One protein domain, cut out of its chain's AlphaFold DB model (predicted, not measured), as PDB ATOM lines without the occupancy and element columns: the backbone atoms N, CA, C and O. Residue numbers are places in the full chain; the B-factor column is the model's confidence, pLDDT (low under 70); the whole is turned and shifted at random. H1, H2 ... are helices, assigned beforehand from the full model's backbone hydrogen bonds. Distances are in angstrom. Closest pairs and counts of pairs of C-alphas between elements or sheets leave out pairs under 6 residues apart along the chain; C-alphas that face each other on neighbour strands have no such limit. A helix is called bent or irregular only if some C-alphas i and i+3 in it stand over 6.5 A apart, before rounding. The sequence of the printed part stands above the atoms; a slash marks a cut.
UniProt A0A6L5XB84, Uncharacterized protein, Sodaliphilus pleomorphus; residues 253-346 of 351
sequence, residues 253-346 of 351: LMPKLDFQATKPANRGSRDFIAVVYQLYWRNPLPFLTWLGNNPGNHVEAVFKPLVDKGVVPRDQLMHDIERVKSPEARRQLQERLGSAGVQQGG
ATOM      1  N   LEU A 253      40.445  -1.672 -47.044       88.88
ATOM      2  CA  LEU A 253      40.408  -2.848 -46.153       88.88
ATOM      3  C   LEU A 253      39.697  -2.575 -44.820       88.88
ATOM      4  O   LEU A 253      38.852  -3.358 -44.381       88.88
ATOM      5  N   MET A 254      40.053  -1.481 -44.147       87.62
ATOM      6  CA  MET A 254      39.713  -1.297 -42.729       87.62
ATOM      7  C   MET A 254      38.199  -1.268 -42.430       87.62
ATOM      8  O   MET A 254      37.782  -1.955 -41.496       87.62
ATOM      9  N   PRO A 255      37.333  -0.604 -43.230       86.81
ATOM     10  CA  PRO A 255      35.880  -0.676 -43.034       86.81
ATOM     11  C   PRO A 255      35.303  -2.092 -43.205       86.81
ATOM     12  O   PRO A 255      34.282  -2.431 -42.608       86.81
ATOM     13  N   LYS A 256      35.943  -2.940 -44.022       88.62
ATOM     14  CA  LYS A 256      35.517  -4.329 -44.254       88.62
ATOM     15  C   LYS A 256      35.946  -5.237 -43.107       88.62
ATOM     16  O   LYS A 256      35.159  -6.088 -42.694       88.62
ATOM     17  N   LEU A 257      37.149  -5.031 -42.569       88.06
ATOM     18  CA  LEU A 257      37.620  -5.710 -41.363       88.06
ATOM     19  C   LEU A 257      36.729  -5.379 -40.155       88.06
ATOM     20  O   LEU A 257      36.284  -6.298 -39.469       88.06
ATOM     21  N   ASP A 258      36.401  -4.100 -39.945       88.12
ATOM     22  CA  ASP A 258      35.480  -3.670 -38.883       88.12
ATOM     23  C   ASP A 258      34.093  -4.312 -39.044       88.12
ATOM     24  O   ASP A 258      33.589  -4.961 -38.125       88.12
ATOM     25  N   PHE A 259      33.516  -4.262 -40.253       88.25
ATOM     26  CA  PHE A 259      32.253  -4.941 -40.545       88.25
ATOM     27  C   PHE A 259      32.303  -6.447 -40.234       88.25
ATOM     28  O   PHE A 259      31.367  -6.978 -39.633       88.25
ATOM     29  N   GLN A 260      33.388  -7.147 -40.581       88.00
ATOM     30  CA  GLN A 260      33.554  -8.566 -40.246       88.00
ATOM     31  C   GLN A 260      33.710  -8.792 -38.728       88.00
ATOM     32  O   GLN A 260      33.182  -9.782 -38.224       88.00
ATOM     33  N   ALA A 261      34.327  -7.872 -37.977       87.75
ATOM     34  CA  ALA A 261      34.376  -7.900 -36.508       87.75
ATOM     35  C   ALA A 261      33.010  -7.647 -35.829       87.75
ATOM     36  O   ALA A 261      32.787  -8.073 -34.683       87.75
ATOM     37  N   THR A 262      32.051  -7.006 -36.512       87.06
ATOM     38  CA  THR A 262      30.684  -6.879 -35.974       87.06
ATOM     39  C   THR A 262      29.988  -8.232 -35.820       87.06
ATOM     40  O   THR A 262      29.295  -8.442 -34.818       87.06
ATOM     41  N   LYS A 263      30.222  -9.173 -36.747       86.62
ATOM     42  CA  LYS A 263      29.525 -10.465 -36.834       86.62
ATOM     43  C   LYS A 263      29.858 -11.368 -35.633       86.62
ATOM     44  O   LYS A 263      31.023 -11.730 -35.466       86.62
ATOM     45  N   PRO A 264      28.874 -11.808 -34.821       84.38
ATOM     46  CA  PRO A 264      29.133 -12.656 -33.654       84.38
ATOM     47  C   PRO A 264      29.886 -13.955 -33.973       84.38
ATOM     48  O   PRO A 264      30.792 -14.314 -33.231       84.38
ATOM     49  N   ALA A 265      29.575 -14.604 -35.102       80.94
ATOM     50  CA  ALA A 265      30.209 -15.854 -35.535       80.94
ATOM     51  C   ALA A 265      31.725 -15.738 -35.810       80.94
ATOM     52  O   ALA A 265      32.437 -16.736 -35.737       80.94
ATOM     53  N   ASN A 266      32.229 -14.531 -36.085       81.38
ATOM     54  CA  ASN A 266      33.653 -14.296 -36.331       81.38
ATOM     55  C   ASN A 266      34.440 -14.058 -35.030       81.38
ATOM     56  O   ASN A 266      35.663 -14.184 -35.006       81.38
ATOM     57  N   ARG A 267      33.773 -13.694 -33.924       78.00
ATOM     58  CA  ARG A 267      34.464 -13.272 -32.698       78.00
ATOM     59  C   ARG A 267      35.116 -14.466 -32.006       78.00
ATOM     60  O   ARG A 267      34.446 -15.270 -31.368       78.00
ATOM     61  N   GLY A 268      36.439 -14.546 -32.118       71.06
ATOM     62  CA  GLY A 268      37.230 -15.644 -31.563       71.06
ATOM     63  C   GLY A 268      37.226 -16.921 -32.408       71.06
ATOM     64  O   GLY A 268      37.732 -17.936 -31.930       71.06
ATOM     65  N   SER A 269      36.701 -16.894 -33.642       79.75
ATOM     66  CA  SER A 269      36.848 -18.025 -34.566       79.75
ATOM     67  C   SER A 269      38.311 -18.172 -35.003       79.75
ATOM     68  O   SER A 269      39.050 -17.186 -35.093       79.75
ATOM     69  N   ARG A 270      38.746 -19.414 -35.267       78.38
ATOM     70  CA  ARG A 270      40.132 -19.723 -35.668       78.38
ATOM     71  C   ARG A 270      40.552 -18.913 -36.891       78.38
ATOM     72  O   ARG A 270      41.632 -18.330 -36.912       78.38
ATOM     73  N   ASP A 271      39.670 -18.860 -37.878       76.81
ATOM     74  CA  ASP A 271      39.986 -18.292 -39.179       76.81
ATOM     75  C   ASP A 271      39.981 -16.757 -39.121       76.81
ATOM     76  O   ASP A 271      40.833 -16.126 -39.740       76.81
ATOM     77  N   PHE A 272      39.124 -16.138 -38.297       82.94
ATOM     78  CA  PHE A 272      39.174 -14.689 -38.069       82.94
ATOM     79  C   PHE A 272      40.462 -14.278 -37.346       82.94
ATOM     80  O   PHE A 272      41.099 -13.304 -37.738       82.94
ATOM     81  N   ILE A 273      40.898 -15.055 -36.345       82.31
ATOM     82  CA  ILE A 273      42.197 -14.863 -35.674       82.31
ATOM     83  C   ILE A 273      43.347 -14.964 -36.689       82.31
ATOM     84  O   ILE A 273      44.241 -14.117 -36.681       82.31
ATOM     85  N   ALA A 274      43.311 -15.956 -37.585       79.88
ATOM     86  CA  ALA A 274      44.318 -16.123 -38.631       79.88
ATOM     87  C   ALA A 274      44.332 -14.939 -39.615       79.88
ATOM     88  O   ALA A 274      45.402 -14.408 -39.905       79.88
ATOM     89  N   VAL A 275      43.163 -14.477 -40.077       84.31
ATOM     90  CA  VAL A 275      43.049 -13.303 -40.955       84.31
ATOM     91  C   VAL A 275      43.606 -12.051 -40.276       84.31
ATOM     92  O   VAL A 275      44.436 -11.361 -40.861       84.31
ATOM     93  N   VAL A 276      43.214 -11.779 -39.028       87.44
ATOM     94  CA  VAL A 276      43.705 -10.633 -38.244       87.44
ATOM     95  C   VAL A 276      45.227 -10.661 -38.086       87.44
ATOM     96  O   VAL A 276      45.874  -9.632 -38.271       87.44
ATOM     97  N   TYR A 277      45.808 -11.826 -37.793       84.62
ATOM     98  CA  TYR A 277      47.257 -11.978 -37.665       84.62
ATOM     99  C   TYR A 277      48.001 -11.728 -38.986       84.62
ATOM    100  O   TYR A 277      48.980 -10.987 -38.996       84.62
ATOM    101  N   GLN A 278      47.522 -12.286 -40.103       82.12
ATOM    102  CA  GLN A 278      48.123 -12.054 -41.424       82.12
ATOM    103  C   GLN A 278      48.057 -10.563 -41.801       82.12
ATOM    104  O   GLN A 278      49.066  -9.971 -42.173       82.12
ATOM    105  N   LEU A 279      46.904  -9.908 -41.615       85.31
ATOM    106  CA  LEU A 279      46.756  -8.471 -41.886       85.31
ATOM    107  C   LEU A 279      47.660  -7.595 -40.999       85.31
ATOM    108  O   LEU A 279      48.219  -6.615 -41.491       85.31
ATOM    109  N   TYR A 280      47.848  -7.961 -39.725       86.69
ATOM    110  CA  TYR A 280      48.837  -7.324 -38.850       86.69
ATOM    111  C   TYR A 280      50.263  -7.499 -39.393       86.69
ATOM    112  O   TYR A 280      51.006  -6.525 -39.487       86.69
ATOM    113  N   TRP A 281      50.642  -8.722 -39.773       82.12
ATOM    114  CA  TRP A 281      52.006  -9.056 -40.192       82.12
ATOM    115  C   TRP A 281      52.414  -8.374 -41.508       82.12
ATOM    116  O   TRP A 281      53.567  -7.967 -41.654       82.12
ATOM    117  N   ARG A 282      51.466  -8.176 -42.438       79.62
ATOM    118  CA  ARG A 282      51.680  -7.430 -43.696       79.62
ATOM    119  C   ARG A 282      52.152  -6.009 -43.458       79.62
ATOM    120  O   ARG A 282      53.081  -5.550 -44.117       79.62
ATOM    121  N   ASN A 283      51.462  -5.295 -42.570       80.94
ATOM    122  CA  ASN A 283      51.649  -3.861 -42.414       80.94
ATOM    123  C   ASN A 283      51.301  -3.407 -40.981       80.94
ATOM    124  O   ASN A 283      50.258  -2.782 -40.752       80.94
ATOM    125  N   PRO A 284      52.158  -3.712 -39.986       87.12
ATOM    126  CA  PRO A 284      51.803  -3.556 -38.577       87.12
ATOM    127  C   PRO A 284      51.580  -2.095 -38.183       87.12
ATOM    128  O   PRO A 284      50.696  -1.812 -37.381       87.12
ATOM    129  N   LEU A 285      52.316  -1.137 -38.764       89.50
ATOM    130  CA  LEU A 285      52.194   0.269 -38.361       89.50
ATOM    131  C   LEU A 285      50.869   0.913 -38.816       89.50
ATOM    132  O   LEU A 285      50.214   1.513 -37.960       89.50
ATOM    133  N   PRO A 286      50.404   0.794 -40.078       87.44
ATOM    134  CA  PRO A 286      49.063   1.233 -40.468       87.44
ATOM    135  C   PRO A 286      47.950   0.463 -39.753       87.44
ATOM    136  O   PRO A 286      46.993   1.089 -39.300       87.44
ATOM    137  N   PHE A 287      48.097  -0.856 -39.574       89.56
ATOM    138  CA  PHE A 287      47.115  -1.689 -38.871       89.56
ATOM    139  C   PHE A 287      46.930  -1.243 -37.411       89.56
ATOM    140  O   PHE A 287      45.812  -0.963 -36.976       89.56
ATOM    141  N   LEU A 288      48.030  -1.073 -36.667       91.69
ATOM    142  CA  LEU A 288      48.015  -0.535 -35.305       91.69
ATOM    143  C   LEU A 288      47.524   0.920 -35.268       91.69
ATOM    144  O   LEU A 288      46.715   1.265 -34.412       91.69
ATOM    145  N   THR A 289      47.948   1.773 -36.207       91.50
ATOM    146  CA  THR A 289      47.474   3.168 -36.281       91.50
ATOM    147  C   THR A 289      45.954   3.227 -36.452       91.50
ATOM    148  O   THR A 289      45.297   4.030 -35.790       91.50
ATOM    149  N   TRP A 290      45.380   2.356 -37.289       90.88
ATOM    150  CA  TRP A 290      43.932   2.220 -37.427       90.88
ATOM    151  C   TRP A 290      43.281   1.735 -36.122       90.88
ATOM    152  O   TRP A 290      42.383   2.412 -35.623       90.88
ATOM    153  N   LEU A 291      43.769   0.641 -35.520       90.81
ATOM    154  CA  LEU A 291      43.251   0.111 -34.249       90.81
ATOM    155  C   LEU A 291      43.239   1.156 -33.120       90.81
ATOM    156  O   LEU A 291      42.259   1.267 -32.385       90.81
ATOM    157  N   GLY A 292      44.322   1.925 -32.975       89.44
ATOM    158  CA  GLY A 292      44.451   2.935 -31.925       89.44
ATOM    159  C   GLY A 292      43.564   4.162 -32.151       89.44
ATOM    160  O   GLY A 292      43.030   4.707 -31.189       89.44
ATOM    161  N   ASN A 293      43.354   4.572 -33.407       89.00
ATOM    162  CA  ASN A 293      42.477   5.699 -33.747       89.00
ATOM    163  C   ASN A 293      40.971   5.351 -33.691       89.00
ATOM    164  O   ASN A 293      40.150   6.265 -33.721       89.00
ATOM    165  N   ASN A 294      40.588   4.067 -33.635       84.50
ATOM    166  CA  ASN A 294      39.186   3.636 -33.689       84.50
ATOM    167  C   ASN A 294      38.715   3.048 -32.338       84.50
ATOM    168  O   ASN A 294      39.167   1.972 -31.931       84.50
ATOM    169  N   PRO A 295      37.800   3.717 -31.613       70.00
ATOM    170  CA  PRO A 295      37.191   3.170 -30.403       70.00
ATOM    171  C   PRO A 295      36.005   2.248 -30.736       70.00
ATOM    172  O   PRO A 295      35.172   2.580 -31.574       70.00
ATOM    173  N   GLY A 296      35.874   1.115 -30.037       72.75
ATOM    174  CA  GLY A 296      34.666   0.283 -30.108       72.75
ATOM    175  C   GLY A 296      34.869  -1.196 -29.770       72.75
ATOM    176  O   GLY A 296      35.955  -1.751 -29.928       72.75
ATOM    177  N   ASN A 297      33.783  -1.861 -29.364       67.44
ATOM    178  CA  ASN A 297      33.773  -3.289 -29.001       67.44
ATOM    179  C   ASN A 297      34.145  -4.224 -30.171       67.44
ATOM    180  O   ASN A 297      34.544  -5.365 -29.947       67.44
ATOM    181  N   HIS A 298      33.992  -3.764 -31.415       77.94
ATOM    182  CA  HIS A 298      34.368  -4.510 -32.621       77.94
ATOM    183  C   HIS A 298      35.879  -4.447 -32.863       77.94
ATOM    184  O   HIS A 298      36.507  -5.477 -33.087       77.94
ATOM    185  N   VAL A 299      36.485  -3.275 -32.664       80.56
ATOM    186  CA  VAL A 299      37.943  -3.086 -32.683       80.56
ATOM    187  C   VAL A 299      38.623  -3.936 -31.604       80.56
ATOM    188  O   VAL A 299      39.676  -4.520 -31.846       80.56
ATOM    189  N   GLU A 300      37.996  -4.095 -30.436       80.81
ATOM    190  CA  GLU A 300      38.502  -4.989 -29.386       80.81
ATOM    191  C   GLU A 300      38.507  -6.468 -29.813       80.81
ATOM    192  O   GLU A 300      39.438  -7.203 -29.485       80.81
ATOM    193  N   ALA A 301      37.539  -6.907 -30.626       82.62
ATOM    194  CA  ALA A 301      37.543  -8.253 -31.206       82.62
ATOM    195  C   ALA A 301      38.670  -8.468 -32.239       82.62
ATOM    196  O   ALA A 301      39.029  -9.617 -32.494       82.62
ATOM    197  N   VAL A 302      39.244  -7.393 -32.798       85.94
ATOM    198  CA  VAL A 302      40.440  -7.424 -33.663       85.94
ATOM    199  C   VAL A 302      41.734  -7.335 -32.843       85.94
ATOM    200  O   VAL A 302      42.705  -8.016 -33.153       85.94
ATOM    201  N   PHE A 303      41.761  -6.541 -31.770       86.75
ATOM    202  CA  PHE A 303      42.956  -6.382 -30.931       86.75
ATOM    203  C   PHE A 303      43.230  -7.608 -30.043       86.75
ATOM    204  O   PHE A 303      44.359  -8.093 -29.984       86.75
ATOM    205  N   LYS A 304      42.192  -8.162 -29.400       84.75
ATOM    206  CA  LYS A 304      42.299  -9.289 -28.459       84.75
ATOM    207  C   LYS A 304      43.025 -10.529 -29.030       84.75
ATOM    208  O   LYS A 304      43.864 -11.073 -28.311       84.75
ATOM    209  N   PRO A 305      42.801 -10.965 -30.291       81.25
ATOM    210  CA  PRO A 305      43.600 -12.007 -30.946       81.25
ATOM    211  C   PRO A 305      45.118 -11.798 -30.913       81.25
ATOM    212  O   PRO A 305      45.845 -12.767 -30.710       81.25
ATOM    213  N   LEU A 306      45.603 -10.563 -31.080       83.00
ATOM    214  CA  LEU A 306      47.041 -10.268 -31.103       83.00
ATOM    215  C   LEU A 306      47.692 -10.447 -29.723       83.00
ATOM    216  O   LEU A 306      48.874 -10.769 -29.647       83.00
ATOM    217  N   VAL A 307      46.918 -10.262 -28.646       81.12
ATOM    218  CA  VAL A 307      47.399 -10.273 -27.256       81.12
ATOM    219  C   VAL A 307      47.150 -11.621 -26.571       81.12
ATOM    220  O   VAL A 307      48.084 -12.267 -26.104       81.12
ATOM    221  N   ASP A 308      45.895 -12.072 -26.519       70.38
ATOM    222  CA  ASP A 308      45.475 -13.186 -25.652       70.38
ATOM    223  C   ASP A 308      45.741 -14.572 -26.239       70.38
ATOM    224  O   ASP A 308      45.726 -15.571 -25.520       70.38
ATOM    225  N   LYS A 309      45.943 -14.658 -27.555       65.69
ATOM    226  CA  LYS A 309      46.276 -15.918 -28.234       65.69
ATOM    227  C   LYS A 309      47.780 -16.089 -28.457       65.69
ATOM    228  O   LYS A 309      48.175 -17.093 -29.039       65.69
ATOM    229  N   GLY A 310      48.600 -15.134 -28.003       60.56
ATOM    230  CA  GLY A 310      50.062 -15.188 -28.105       60.56
ATOM    231  C   GLY A 310      50.600 -15.233 -29.540       60.56
ATOM    232  O   GLY A 310      51.752 -15.606 -29.735       60.56
ATOM    233  N   VAL A 311      49.778 -14.887 -30.541       70.50
ATOM    234  CA  VAL A 311      50.144 -15.002 -31.966       70.50
ATOM    235  C   VAL A 311      51.222 -13.982 -32.344       70.50
ATOM    236  O   VAL A 311      52.051 -14.249 -33.208       70.50
ATOM    237  N   VAL A 312      51.250 -12.837 -31.654       79.81
ATOM    238  CA  VAL A 312      52.364 -11.884 -31.678       79.81
ATOM    239  C   VAL A 312      53.013 -11.885 -30.286       79.81
ATOM    240  O   VAL A 312      52.303 -11.692 -29.296       79.81
ATOM    241  N   PRO A 313      54.340 -12.076 -30.160       83.75
ATOM    242  CA  PRO A 313      55.031 -11.919 -28.882       83.75
ATOM    243  C   PRO A 313      54.796 -10.521 -28.300       83.75
ATOM    244  O   PRO A 313      54.912  -9.524 -29.013       83.75
ATOM    245  N   ARG A 314      54.493 -10.428 -26.998       84.25
ATOM    246  CA  ARG A 314      54.117  -9.157 -26.350       84.25
ATOM    247  C   ARG A 314      55.168  -8.058 -26.539       84.25
ATOM    248  O   ARG A 314      54.798  -6.912 -26.780       84.25
ATOM    249  N   ASP A 315      56.448  -8.416 -26.485       86.38
ATOM    250  CA  ASP A 315      57.562  -7.476 -26.649       86.38
ATOM    251  C   ASP A 315      57.663  -6.950 -28.090       86.38
ATOM    252  O   ASP A 315      57.894  -5.761 -28.299       86.38
ATOM    253  N   GLN A 316      57.390  -7.804 -29.087       88.19
ATOM    254  CA  GLN A 316      57.300  -7.398 -30.495       88.19
ATOM    255  C   GLN A 316      56.118  -6.446 -30.715       88.19
ATOM    256  O   GLN A 316      56.272  -5.403 -31.346       88.19
ATOM    257  N   LEU A 317      54.950  -6.771 -30.148       89.62
ATOM    258  CA  LEU A 317      53.762  -5.923 -30.234       89.62
ATOM    259  C   LEU A 317      53.991  -4.560 -29.556       89.62
ATOM    260  O   LEU A 317      53.604  -3.535 -30.109       89.62
ATOM    261  N   MET A 318      54.665  -4.525 -28.401       90.50
ATOM    262  CA  MET A 318      55.076  -3.281 -27.733       90.50
ATOM    263  C   MET A 318      56.012  -2.438 -28.603       90.50
ATOM    264  O   MET A 318      55.739  -1.260 -28.827       90.50
ATOM    265  N   HIS A 319      57.070  -3.047 -29.138       92.31
ATOM    266  CA  HIS A 319      58.020  -2.389 -30.036       92.31
ATOM    267  C   HIS A 319      57.329  -1.794 -31.278       92.31
ATOM    268  O   HIS A 319      57.625  -0.670 -31.689       92.31
ATOM    269  N   ASP A 320      56.365  -2.505 -31.867       93.31
ATOM    270  CA  ASP A 320      55.620  -2.002 -33.023       93.31
ATOM    271  C   ASP A 320      54.601  -0.909 -32.649       93.31
ATOM    272  O   ASP A 320      54.438   0.048 -33.408       93.31
ATOM    273  N   ILE A 321      53.994  -0.966 -31.455       93.62
ATOM    274  CA  ILE A 321      53.164   0.123 -30.907       93.62
ATOM    275  C   ILE A 321      53.999   1.397 -30.702       93.62
ATOM    276  O   ILE A 321      53.563   2.481 -31.087       93.62
ATOM    277  N   GLU A 322      55.213   1.306 -30.154       94.38
ATOM    278  CA  GLU A 322      56.091   2.470 -29.942       94.38
ATOM    279  C   GLU A 322      56.454   3.194 -31.250       94.38
ATOM    280  O   GLU A 322      56.604   4.420 -31.273       94.38
ATOM    281  N   ARG A 323      56.510   2.448 -32.360       95.12
ATOM    282  CA  ARG A 323      56.768   2.952 -33.719       95.12
ATOM    283  C   ARG A 323      55.546   3.604 -34.385       95.12
ATOM    284  O   ARG A 323      55.702   4.249 -35.425       95.12
ATOM    285  N   VAL A 324      54.342   3.495 -33.810       94.62
ATOM    286  CA  VAL A 324      53.127   4.165 -34.316       94.62
ATOM    287  C   VAL A 324      53.290   5.684 -34.226       94.62
ATOM    288  O   VAL A 324      53.456   6.247 -33.142       94.62
ATOM    289  N   LYS A 325      53.222   6.373 -35.374       94.00
ATOM    290  CA  LYS A 325      53.464   7.826 -35.465       94.00
ATOM    291  C   LYS A 325      52.399   8.675 -34.758       94.00
ATOM    292  O   LYS A 325      52.748   9.725 -34.232       94.00
ATOM    293  N   SER A 326      51.135   8.239 -34.736       94.94
ATOM    294  CA  SER A 326      50.043   8.939 -34.036       94.94
ATOM    295  C   SER A 326      50.204   8.794 -32.512       94.94
ATOM    296  O   SER A 326      50.123   7.667 -32.016       94.94
ATOM    297  N   PRO A 327      50.414   9.889 -31.747       93.69
ATOM    298  CA  PRO A 327      50.575   9.805 -30.294       93.69
ATOM    299  C   PRO A 327      49.308   9.307 -29.590       93.69
ATOM    300  O   PRO A 327      49.398   8.532 -28.644       93.69
ATOM    301  N   GLU A 328      48.133   9.706 -30.084       93.44
ATOM    302  CA  GLU A 328      46.847   9.281 -29.526       93.44
ATOM    303  C   GLU A 328      46.579   7.799 -29.812       93.44
ATOM    304  O   GLU A 328      46.253   7.060 -28.888       93.44
ATOM    305  N   ALA A 329      46.821   7.323 -31.042       92.56
ATOM    306  CA  ALA A 329      46.710   5.893 -31.347       92.56
ATOM    307  C   ALA A 329      47.636   5.062 -30.449       92.56
ATOM    308  O   ALA A 329      47.220   4.043 -29.904       92.56
ATOM    309  N   ARG A 330      48.882   5.519 -30.261       94.31
ATOM    310  CA  ARG A 330      49.860   4.865 -29.388       94.31
ATOM    311  C   ARG A 330      49.365   4.790 -27.943       94.31
ATOM    312  O   ARG A 330      49.390   3.707 -27.367       94.31
ATOM    313  N   ARG A 331      48.868   5.902 -27.390       92.94
ATOM    314  CA  ARG A 331      48.294   5.968 -26.035       92.94
ATOM    315  C   ARG A 331      47.140   4.975 -25.868       92.94
ATOM    316  O   ARG A 331      47.158   4.169 -24.943       92.94
ATOM    317  N   GLN A 332      46.193   4.969 -26.806       90.69
ATOM    318  CA  GLN A 332      45.042   4.059 -26.806       90.69
ATOM    319  C   GLN A 332      45.467   2.581 -26.862       90.69
ATOM    320  O   GLN A 332      44.934   1.753 -26.126       90.69
ATOM    321  N   LEU A 333      46.453   2.233 -27.695       91.44
ATOM    322  CA  LEU A 333      46.993   0.869 -27.780       91.44
ATOM    323  C   LEU A 333      47.716   0.450 -26.490       91.44
ATOM    324  O   LEU A 333      47.541  -0.677 -26.033       91.44
ATOM    325  N   GLN A 334      48.494   1.353 -25.886       90.00
ATOM    326  CA  GLN A 334      49.185   1.112 -24.615       90.00
ATOM    327  C   GLN A 334      48.194   0.909 -23.458       90.00
ATOM    328  O   GLN A 334      48.361  -0.022 -22.672       90.00
ATOM    329  N   GLU A 335      47.126   1.709 -23.388       88.06
ATOM    330  CA  GLU A 335      46.052   1.561 -22.395       88.06
ATOM    331  C   GLU A 335      45.332   0.207 -22.530       88.06
ATOM    332  O   GLU A 335      45.149  -0.495 -21.530       88.06
ATOM    333  N   ARG A 336      45.005  -0.221 -23.760       86.56
ATOM    334  CA  ARG A 336      44.414  -1.548 -24.029       86.56
ATOM    335  C   ARG A 336      45.367  -2.701 -23.701       86.56
ATOM    336  O   ARG A 336      44.957  -3.700 -23.114       86.56
ATOM    337  N   LEU A 337      46.653  -2.581 -24.037       83.88
ATOM    338  CA  LEU A 337      47.636  -3.623 -23.730       83.88
ATOM    339  C   LEU A 337      47.924  -3.724 -22.217       83.88
ATOM    340  O   LEU A 337      48.242  -4.807 -21.708       83.88
ATOM    341  N   GLY A 338      47.801  -2.607 -21.496       78.31
ATOM    342  CA  GLY A 338      47.856  -2.547 -20.037       78.31
ATOM    343  C   GLY A 338      46.668  -3.254 -19.384       78.31
ATOM    344  O   GLY A 338      46.869  -4.130 -18.541       78.31
ATOM    345  N   SER A 339      45.438  -2.949 -19.811       69.81
ATOM    346  CA  SER A 339      44.225  -3.561 -19.247       69.81
ATOM    347  C   SER A 339      44.130  -5.070 -19.519       69.81
ATOM    348  O   SER A 339      43.742  -5.824 -18.624       69.81
ATOM    349  N   ALA A 340      44.585  -5.538 -20.687       64.56
ATOM    350  CA  ALA A 340      44.704  -6.968 -20.991       64.56
ATOM    351  C   ALA A 340      45.665  -7.706 -20.032       64.56
ATOM    352  O   ALA A 340      45.390  -8.830 -19.612       64.56
ATOM    353  N   GLY A 341      46.761  -7.059 -19.612       53.66
ATOM    354  CA  GLY A 341      47.710  -7.631 -18.646       53.66
ATOM    355  C   GLY A 341      47.119  -7.825 -17.243       53.66
ATOM    356  O   GLY A 341      47.409  -8.821 -16.580       53.66
ATOM    357  N   VAL A 342      46.232  -6.922 -16.807       50.34
ATOM    358  CA  VAL A 342      45.562  -7.018 -15.496       50.34
ATOM    359  C   VAL A 342      44.608  -8.220 -15.437       50.34
ATOM    360  O   VAL A 342      44.515  -8.876 -14.399       50.34
ATOM    361  N   GLN A 343      43.946  -8.571 -16.547       49.47
ATOM    362  CA  GLN A 343      43.060  -9.743 -16.598       49.47
ATOM    363  C   GLN A 343      43.825 -11.071 -16.473       49.47
ATOM    364  O   GLN A 343      43.349 -11.984 -15.799       49.47
ATOM    365  N   GLN A 344      45.029 -11.173 -17.048       45.91
ATOM    366  CA  GLN A 344      45.868 -12.372 -16.913       45.91
ATOM    367  C   GLN A 344      46.425 -12.529 -15.485       45.91
ATOM    368  O   GLN A 344      46.423 -13.635 -14.944       45.91
ATOM    369  N   GLY A 345      46.807 -11.424 -14.830       35.44
ATOM    370  CA  GLY A 345      47.223 -11.432 -13.421       35.44
ATOM    371  C   GLY A 345      46.105 -11.828 -12.447       35.44
ATOM    372  O   GLY A 345      46.361 -12.527 -11.470       35.44
ATOM    373  N   GLY A 346      44.855 -11.445 -12.732       33.25
ATOM    374  CA  GLY A 346      43.691 -11.840 -11.928       33.25
ATOM    375  C   GLY A 346      43.336 -13.330 -12.034       33.25
ATOM    376  O   GLY A 346      42.922 -13.924 -11.045       33.25
TER     377      GLY A 346
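This is residues 253 to 346 of the 351 residues of an uncharacterized protein of Sodaliphilus pleomorphus (UniProt A0A6L5XB84). Six helices, mostly crossed, pack into a compact cluster with H3 and H4 in its middle, H1 and H2 at one end and a helical hairpin of H5 and H6 over the other. H4 is nearest to the mean of the C-alphas, and H1 and H2 pack on it at about right angles, while the first turns of the long H6 pack across H3. The printed part has 94 residues, with six named helices in the order H1 to H6 and no named strand; its class is all helix. The radius of gyration of the C-alphas is 12.3 A, and the rounded outline spans 32 by 31 by 22 A.

The printed part begins with H1, residues 253 to 262, followed by H2, residues 270 to 282. H1 and H2 are near each other, with 8 pairs of C-alphas within 10 A. H3, residues 284 to 293, touches H2 only at the corner by their link, and only just, with 3 pairs of C-alphas within 8 A; the closest C-alphas, those of Tyr 280 and Phe 287, are 5.9 A apart. H1 and H3 are close but not clearly touching, the closest C-alphas being those of Met 254 and Trp 290, 7.6 A apart. H4, residues 297 to 308, touches H1 with residues 298 to 302 alone, and their lines are about perpendicular at 86 degrees; the closest C-alphas are those of Ala 261 and His 298, 5.2 A apart. Residues 302 to 306 of H4 touch residues 273 to 277 of H2, again about perpendicular at 82 degrees, with the C-alphas of Ile 273 and Pro 305 closest at 5.7 A. H3 and H4 are close but not clearly touching, with the C-alphas of Leu 291 and Val 299 closest at 6.4 A. H5, residues 314 to 322, touches H3, with the C-alphas of Leu 285 and Asp 320 closest at 6.7 A. H6, residues 327 to 346, forms a helical hairpin with H5, at a shallow tilt of 21 degrees, opposite ways; the closest C-alphas are those of Ile 321 and Arg 330, 6.0 A apart. Residues 328 to 333 of H6 touch H3, about perpendicular at 88 degrees, and the C-alphas of Gly 292 and Ala 329 come closest at 3.8 A. H6 and H4 only just touch, with 3 pairs of C-alphas within 8 A, the closest being those of Val 307 and Leu 337, 7.5 A apart. H1 and H2 are both apart from H5 and H6. In H1, H2, H3, H5 and H6 every O i to N i+4 pair is within hydrogen-bond range; in H4 it is 5 of 8.

H1 begins at C-alpha 253, at (40.408, -2.848, -46.153), and is 14.6 A long from first to last C-alpha. H2 is 18.7 A long, H3 14.0 A and H5 12.3 A. H4, 15.7 A long, begins at C-alpha 297, at (33.773, -3.289, -29.001); it is neither bent nor irregular, but only just, as C-alphas 302 and 305 are 6.2 A apart. H6, 29.2 A long, ends at C-alpha 346, at (43.691, -11.840, -11.928).

The two C-alphas farthest apart, those of Leu 253 and Gly 346, are 35.5 A apart. The printed part has no cut. The link from H1 to H2 is short, with 7 residues, and the other four links are tight. The mean pLDDT of the printed part is 82.0; it is under 70 at residue 297, residues 309 to 310 and residues 339 to 346.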